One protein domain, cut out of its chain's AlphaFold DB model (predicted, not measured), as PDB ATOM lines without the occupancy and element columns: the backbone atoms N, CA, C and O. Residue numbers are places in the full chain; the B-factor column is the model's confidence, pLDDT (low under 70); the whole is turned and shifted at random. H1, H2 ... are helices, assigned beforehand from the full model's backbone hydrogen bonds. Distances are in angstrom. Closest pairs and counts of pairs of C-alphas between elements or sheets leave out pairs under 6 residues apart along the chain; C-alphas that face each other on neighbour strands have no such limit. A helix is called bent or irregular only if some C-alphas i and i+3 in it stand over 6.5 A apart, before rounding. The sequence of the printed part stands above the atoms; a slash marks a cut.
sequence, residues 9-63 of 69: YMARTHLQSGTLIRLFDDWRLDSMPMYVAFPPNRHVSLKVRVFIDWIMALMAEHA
ATOM      1  N   TYR A   9       2.972  -1.503 -21.708       86.12
ATOM      2  CA  TYR A   9       3.106  -2.641 -22.618       86.12
ATOM      3  C   TYR A   9       3.792  -2.266 -23.941       86.12
ATOM      4  O   TYR A   9       4.471  -3.107 -24.523       86.12
ATOM      5  N   MET A  10       3.652  -1.017 -24.403       90.19
ATOM      6  CA  MET A  10       4.343  -0.523 -25.600       90.19
ATOM      7  C   MET A  10       5.784  -0.115 -25.281       90.19
ATOM      8  O   MET A  10       6.689  -0.346 -26.080       90.19
ATOM      9  N   ALA A  11       6.008   0.483 -24.109       91.88
ATOM     10  CA  ALA A  11       7.316   1.000 -23.720       91.88
ATOM     11  C   ALA A  11       8.308  -0.101 -23.304       91.88
ATOM     12  O   ALA A  11       9.516   0.086 -23.460       91.88
ATOM     13  N   ARG A  12       7.829  -1.248 -22.798       91.00
ATOM     14  CA  ARG A  12       8.658  -2.293 -22.165       91.00
ATOM     15  C   ARG A  12       9.878  -2.709 -22.995       91.00
ATOM     16  O   ARG A  12      10.992  -2.676 -22.479       91.00
ATOM     17  N   THR A  13       9.689  -3.056 -24.267       93.44
ATOM     18  CA  THR A  13      10.782  -3.509 -25.149       93.44
ATOM     19  C   THR A  13      11.829  -2.417 -25.376       93.44
ATOM     20  O   THR A  13      13.028  -2.683 -25.398       93.44
ATOM     21  N   HIS A  14      11.384  -1.171 -25.516       93.69
ATOM     22  CA  HIS A  14      12.261  -0.033 -25.779       93.69
ATOM     23  C   HIS A  14      13.015   0.442 -24.534       93.69
ATOM     24  O   HIS A  14      14.164   0.868 -24.640       93.69
ATOM     25  N   LEU A  15      12.389   0.327 -23.360       94.00
ATOM     26  CA  LEU A  15      13.048   0.537 -22.071       94.00
ATOM     27  C   LEU A  15      14.136  -0.519 -21.841       94.00
ATOM     28  O   LEU A  15      15.246  -0.178 -21.444       94.00
ATOM     29  N   GLN A  16      13.854  -1.791 -22.147       94.00
ATOM     30  CA  GLN A  16      14.835  -2.877 -22.027       94.00
ATOM     31  C   GLN A  16      16.035  -2.704 -22.963       94.00
ATOM     32  O   GLN A  16      17.153  -3.051 -22.592       94.00
ATOM     33  N   SER A  17      15.824  -2.160 -24.164       95.69
ATOM     34  CA  SER A  17      16.907  -1.905 -25.119       95.69
ATOM     35  C   SER A  17      17.663  -0.594 -24.875       95.69
ATOM     36  O   SER A  17      18.632  -0.321 -25.580       95.69
ATOM     37  N   GLY A  18      17.222   0.236 -23.923       93.62
ATOM     38  CA  GLY A  18      17.792   1.563 -23.662       93.62
ATOM     39  C   GLY A  18      17.483   2.607 -24.742       93.62
ATOM     40  O   GLY A  18      18.027   3.708 -24.709       93.62
ATOM     41  N   THR A  19      16.611   2.281 -25.703       94.75
ATOM     42  CA  THR A  19      16.159   3.224 -26.747       94.75
ATOM     43  C   THR A  19      15.119   4.216 -26.228       94.75
ATOM     44  O   THR A  19      14.956   5.290 -26.806       94.75
ATOM     45  N   LEU A  20      14.447   3.880 -25.122       94.94
ATOM     46  CA  LEU A  20      13.667   4.806 -24.307       94.94
ATOM     47  C   LEU A  20      14.249   4.880 -22.897       94.94
ATOM     48  O   LEU A  20      14.704   3.880 -22.345       94.94
ATOM     49  N   ILE A  21      14.158   6.068 -22.304       93.56
ATOM     50  CA  ILE A  21      14.400   6.291 -20.881       93.56
ATOM     51  C   ILE A  21      13.102   6.751 -20.230       93.56
ATOM     52  O   ILE A  21      12.318   7.489 -20.835       93.56
ATOM     53  N   ARG A  22      12.865   6.297 -19.002       91.62
ATOM     54  CA  ARG A  22      11.723   6.742 -18.213       91.62
ATOM     55  C   ARG A  22      12.034   8.119 -17.620       91.62
ATOM     56  O   ARG A  22      13.170   8.394 -17.241       91.62
ATOM     57  N   LEU A  23      11.041   9.001 -17.627       91.94
ATOM     58  CA  LEU A  23      11.131  10.352 -17.080       91.94
ATOM     59  C   LEU A  23      10.035  10.514 -16.029       91.94
ATOM     60  O   LEU A  23       8.931  10.009 -16.225       91.94
ATOM     61  N   PHE A  24      10.328  11.272 -14.970       89.38
ATOM     62  CA  PHE A  24       9.379  11.568 -13.890       89.38
ATOM     63  C   PHE A  24       8.814  10.302 -13.226       89.38
ATOM     64  O   PHE A  24       7.607  10.157 -13.078       89.38
ATOM     65  N   ASP A  25       9.682   9.372 -12.818       83.81
ATOM     66  CA  ASP A  25       9.273   8.066 -12.271       83.81
ATOM     67  C   ASP A  25       8.416   8.158 -11.002       83.81
ATOM     68  O   ASP A  25       7.635   7.246 -10.719       83.81
ATOM     69  N   ASP A  26       8.507   9.284 -10.296       86.19
ATOM     70  CA  ASP A  26       7.702   9.601  -9.115       86.19
ATOM     71  C   ASP A  26       6.269  10.041  -9.459       86.19
ATOM     72  O   ASP A  26       5.409  10.127  -8.580       86.19
ATOM     73  N   TRP A  27       5.992  10.333 -10.732       84.88
ATOM     74  CA  TRP A  27       4.692  10.792 -11.202       84.88
ATOM     75  C   TRP A  27       3.897   9.608 -11.745       84.88
ATOM     76  O   TRP A  27       4.382   8.804 -12.545       84.88
ATOM     77  N   ARG A  28       2.637   9.506 -11.321       78.31
ATOM     78  CA  ARG A  28       1.684   8.528 -11.849       78.31
ATOM     79  C   ARG A  28       0.620   9.236 -12.659       78.31
ATOM     80  O   ARG A  28       0.070  10.241 -12.229       78.31
ATOM     81  N   LEU A  29       0.346   8.677 -13.825       80.62
ATOM     82  CA  LEU A  29      -0.779   9.072 -14.654       80.62
ATOM     83  C   LEU A  29      -1.926   8.104 -14.407       80.62
ATOM     84  O   LEU A  29      -1.699   6.937 -14.070       80.62
ATOM     85  N   ASP A  30      -3.146   8.606 -14.563       80.50
ATOM     86  CA  ASP A  30      -4.336   7.784 -14.410       80.50
ATOM     87  C   ASP A  30      -4.290   6.599 -15.374       80.50
ATOM     88  O   ASP A  30      -3.838   6.701 -16.520       80.50
ATOM     89  N   SER A  31      -4.749   5.446 -14.886       77.62
ATOM     90  CA  SER A  31      -4.820   4.244 -15.707       77.62
ATOM     91  C   SER A  31      -5.753   4.494 -16.889       77.62
ATOM     92  O   SER A  31      -6.888   4.936 -16.710       77.62
ATOM     93  N   MET A  32      -5.282   4.195 -18.099       81.25
ATOM     94  CA  MET A  32      -6.105   4.252 -19.300       81.25
ATOM     95  C   MET A  32      -6.847   2.919 -19.457       81.25
ATOM     96  O   MET A  32      -6.209   1.910 -19.771       81.25
ATOM     97  N   PRO A  33      -8.174   2.881 -19.242       82.44
ATOM     98  CA  PRO A  33      -8.923   1.639 -19.314       82.44
ATOM     99  C   PRO A  33      -8.955   1.104 -20.748       82.44
ATOM    100  O   PRO A  33      -9.168   1.848 -21.709       82.44
ATOM    101  N   MET A  34      -8.777  -0.209 -20.883       84.12
ATOM    102  CA  MET A  34      -8.913  -0.926 -22.146       84.12
ATOM    103  C   MET A  34     -10.270  -1.630 -22.182       84.12
ATOM    104  O   MET A  34     -10.624  -2.347 -21.248       84.12
ATOM    105  N   TYR A  35     -11.023  -1.437 -23.263       87.00
ATOM    106  CA  TYR A  35     -12.369  -1.990 -23.412       87.00
ATOM    107  C   TYR A  35     -12.441  -2.980 -24.570       87.00
ATOM    108  O   TYR A  35     -11.879  -2.746 -25.639       87.00
ATOM    109  N   VAL A  36     -13.216  -4.048 -24.383       88.19
ATOM    110  CA  VAL A  36     -13.637  -4.935 -25.472       88.19
ATOM    111  C   VAL A  36     -14.999  -4.460 -25.970       88.19
ATOM    112  O   VAL A  36     -16.011  -4.630 -25.293       88.19
ATOM    113  N   ALA A  37     -15.028  -3.835 -27.147       89.19
ATOM    114  CA  ALA A  37     -16.252  -3.306 -27.742       89.19
ATOM    115  C   ALA A  37     -16.899  -4.322 -28.697       89.19
ATOM    116  O   ALA A  37     -16.232  -4.903 -29.553       89.19
ATOM    117  N   PHE A  38     -18.215  -4.501 -28.585       86.06
ATOM    118  CA  PHE A  38     -19.015  -5.324 -29.493       86.06
ATOM    119  C   PHE A  38     -20.416  -4.716 -29.671       86.06
ATOM    120  O   PHE A  38     -20.885  -3.997 -28.786       86.06
ATOM    121  N   PRO A  39     -21.104  -4.971 -30.802       84.25
ATOM    122  CA  PRO A  39     -22.429  -4.411 -31.042       84.25
ATOM    123  C   PRO A  39     -23.438  -4.856 -29.972       84.25
ATOM    124  O   PRO A  39     -23.439  -6.036 -29.606       84.25
ATOM    125  N   PRO A  40     -24.364  -3.979 -29.544       76.19
ATOM    126  CA  PRO A  40     -25.428  -4.309 -28.597       76.19
ATOM    127  C   PRO A  40     -26.554  -5.129 -29.260       76.19
ATOM    128  O   PRO A  40     -27.740  -4.855 -29.090       76.19
ATOM    129  N   ASN A  41     -26.207  -6.139 -30.060       72.56
ATOM    130  CA  ASN A  41     -27.189  -7.027 -30.667       72.56
ATOM    131  C   ASN A  41     -27.708  -8.017 -29.617       72.56
ATOM    132  O   ASN A  41     -26.937  -8.591 -28.849       72.56
ATOM    133  N   ARG A  42     -29.021  -8.283 -29.646       63.00
ATOM    134  CA  ARG A  42     -29.743  -9.171 -28.710       63.00
ATOM    135  C   ARG A  42     -29.109 -10.565 -28.541       63.00
ATOM    136  O   ARG A  42     -29.306 -11.200 -27.512       63.00
ATOM    137  N   HIS A  43     -28.335 -11.025 -29.526       74.69
ATOM    138  CA  HIS A  43     -27.660 -12.321 -29.518       74.69
ATOM    139  C   HIS A  43     -26.171 -12.166 -29.846       74.69
ATOM    140  O   HIS A  43     -25.746 -12.361 -30.986       74.69
ATOM    141  N   VAL A  44     -25.356 -11.837 -28.841       79.19
ATOM    142  CA  VAL A  44     -23.904 -12.044 -28.931       79.19
ATOM    143  C   VAL A  44     -23.663 -13.537 -29.165       79.19
ATOM    144  O   VAL A  44     -24.029 -14.358 -28.321       79.19
ATOM    145  N   SER A  45     -23.084 -13.879 -30.321       87.00
ATOM    146  CA  SER A  45     -22.769 -15.262 -30.701       87.00
ATOM    147  C   SER A  45     -21.935 -15.953 -29.622       87.00
ATOM    148  O   SER A  45     -21.060 -15.334 -29.017       87.00
ATOM    149  N   LEU A  46     -22.152 -17.259 -29.433       90.88
ATOM    150  CA  LEU A  46     -21.374 -18.070 -28.494       90.88
ATOM    151  C   LEU A  46     -19.863 -17.943 -28.744       90.88
ATOM    152  O   LEU A  46     -19.097 -17.835 -27.795       90.88
ATOM    153  N   LYS A  47     -19.437 -17.861 -30.013       90.88
ATOM    154  CA  LYS A  47     -18.020 -17.673 -30.367       90.88
ATOM    155  C   LYS A  47     -17.442 -16.369 -29.809       90.88
ATOM    156  O   LYS A  47     -16.314 -16.363 -29.336       90.88
ATOM    157  N   VAL A  48     -18.216 -15.281 -29.845       91.31
ATOM    158  CA  VAL A  48     -17.789 -13.978 -29.312       91.31
ATOM    159  C   VAL A  48     -17.724 -14.025 -27.790       91.31
ATOM    160  O   VAL A  48     -16.774 -13.506 -27.222       91.31
ATOM    161  N   ARG A  49     -18.677 -14.694 -27.128       90.38
ATOM    162  CA  ARG A  49     -18.641 -14.871 -25.667       90.38
ATOM    163  C   ARG A  49     -17.398 -15.634 -25.219       90.38
ATOM    164  O   ARG A  49     -16.652 -15.113 -24.407       90.38
ATOM    165  N   VAL A  50     -17.123 -16.791 -25.827       94.50
ATOM    166  CA  VAL A  50     -15.922 -17.582 -25.506       94.50
ATOM    167  C   VAL A  50     -14.643 -16.781 -25.763       94.50
ATOM    168  O   VAL A  50     -13.707 -16.856 -24.976       94.50
ATOM    169  N   PHE A  51     -14.601 -15.979 -26.833       94.19
ATOM    170  CA  PHE A  51     -13.471 -15.088 -27.086       94.19
ATOM    171  C   PHE A  51     -13.313 -14.011 -26.002       94.19
ATOM    172  O   PHE A  51     -12.195 -13.776 -25.551       94.19
ATOM    173  N   ILE A  52     -14.412 -13.379 -25.573       92.81
ATOM    174  CA  ILE A  52     -14.405 -12.389 -24.488       92.81
ATOM    175  C   ILE A  52     -13.918 -13.033 -23.184       92.81
ATOM    176  O   ILE A  52     -13.033 -12.488 -22.531       92.81
ATOM    177  N   ASP A  53     -14.435 -14.205 -22.826       93.19
ATOM    178  CA  ASP A  53     -14.026 -14.905 -21.603       93.19
ATOM    179  C   ASP A  53     -12.528 -15.251 -21.641       93.19
ATOM    180  O   ASP A  53     -11.798 -15.033 -20.671       93.19
ATOM    181  N   TRP A  54     -12.046 -15.719 -22.795       95.44
ATOM    182  CA  TRP A  54     -10.638 -16.034 -23.007       95.44
ATOM    183  C   TRP A  54      -9.731 -14.798 -22.923       95.44
ATOM    184  O   TRP A  54      -8.726 -14.833 -22.212       95.44
ATOM    185  N   ILE A  55     -10.073 -13.693 -23.601       94.12
ATOM    186  CA  ILE A  55      -9.237 -12.483 -23.577       94.12
ATOM    187  C   ILE A  55      -9.238 -11.834 -22.188       94.12
ATOM    188  O   ILE A  55      -8.203 -11.341 -21.752       94.12
ATOM    189  N   MET A  56     -10.360 -11.880 -21.463       91.12
ATOM    190  CA  MET A  56     -10.437 -11.385 -20.086       91.12
ATOM    191  C   MET A  56      -9.513 -12.178 -19.155       91.12
ATOM    192  O   MET A  56      -8.791 -11.576 -18.360       91.12
ATOM    193  N   ALA A  57      -9.478 -13.509 -19.289       92.06
ATOM    194  CA  ALA A  57      -8.548 -14.352 -18.539       92.06
ATOM    195  C   ALA A  57      -7.081 -14.054 -18.900       92.06
ATOM    196  O   ALA A  57      -6.249 -13.901 -18.008       92.06
ATOM    197  N   LEU A  58      -6.773 -13.898 -20.191       92.25
ATOM    198  CA  LEU A  58      -5.420 -13.579 -20.656       92.25
ATOM    199  C   LEU A  58      -4.937 -12.210 -20.147       92.25
ATOM    200  O   LEU A  58      -3.790 -12.064 -19.720       92.25
ATOM    201  N   MET A  59      -5.813 -11.203 -20.173       88.75
ATOM    202  CA  MET A  59      -5.490  -9.848 -19.724       88.75
ATOM    203  C   MET A  59      -5.316  -9.760 -18.206       88.75
ATOM    204  O   MET A  59      -4.498  -8.965 -17.752       88.75
ATOM    205  N   ALA A  60      -6.003 -10.596 -17.422       85.12
ATOM    206  CA  ALA A  60      -5.784 -10.669 -15.976       85.12
ATOM    207  C   ALA A  60      -4.341 -11.082 -15.617       85.12
ATOM    208  O   ALA A  60      -3.805 -10.614 -14.613       85.12
ATOM    209  N   GLU A  61      -3.700 -11.907 -16.448       86.69
ATOM    210  CA  GLU A  61      -2.299 -12.315 -16.284       86.69
ATOM    211  C   GLU A  61      -1.316 -11.236 -16.770       86.69
ATOM    212  O   GLU A  61      -0.332 -10.930 -16.097       86.69
ATOM    213  N   HIS A  62      -1.577 -10.634 -17.933       83.00
ATOM    214  CA  HIS A  62      -0.601  -9.775 -18.618       83.00
ATOM    215  C   HIS A  62      -0.710  -8.287 -18.265       83.00
ATOM    216  O   HIS A  62       0.270  -7.545 -18.385       83.00
ATOM    217  N   ALA A  63      -1.893  -7.844 -17.847       76.56
ATOM    218  CA  ALA A  63      -2.204  -6.459 -17.520       76.56
ATOM    219  C   ALA A  63      -3.154  -6.399 -16.309       76.56
ATOM    220  O   ALA A  63      -4.292  -5.937 -16.439       76.56
TER     221      ALA A  63
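This is residues 9 to 63 of the 69 residues of the protein "LysR protein" of Pseudomonas syringae pv. coriandricola (UniProt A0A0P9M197). Starting at Tyr 9, picture a long, open loop: short helix H1 leads into the bare link 17 to 45, which stretches the length of the model, and longer helix H2 folds back toward the start. The helices have no contact. The printed part has 55 residues, with H1 then H2, no named strand, and 25 residues in named elements: all helix by class. It is an extended rod spanning 47 by 22 by 16 A, with a C-alpha radius of gyration of 17.0 A.

Look first at H1, residues 9 to 16, then H2, residues 46 to 62: they are apart. O i to N i+4 pairs within hydrogen-bond range number 2 of 4 in H1 and 12 of 13 in H2.

Find C-alpha 9 at (3.106, -2.641, -22.618); H1 runs 11.7 A and is irregular, with C-alphas 10 and 13 7.1 A apart. From C-alpha 46 at (-21.374, -18.070, -28.494), H2 runs 24.5 A to C-alpha 62 at (-0.601, -9.775, -18.618).

The farthest C-alphas, Gly 18 and Arg 42, are 49.0 A apart; C-alphas 9 and 63 are 8.3 A apart. The link is long, and residues 23 to 33 and 39 to 47, of which 46 and 47 belong to H2, stand free. The printed part has no cut; Arg 42 alone has pLDDT under 70.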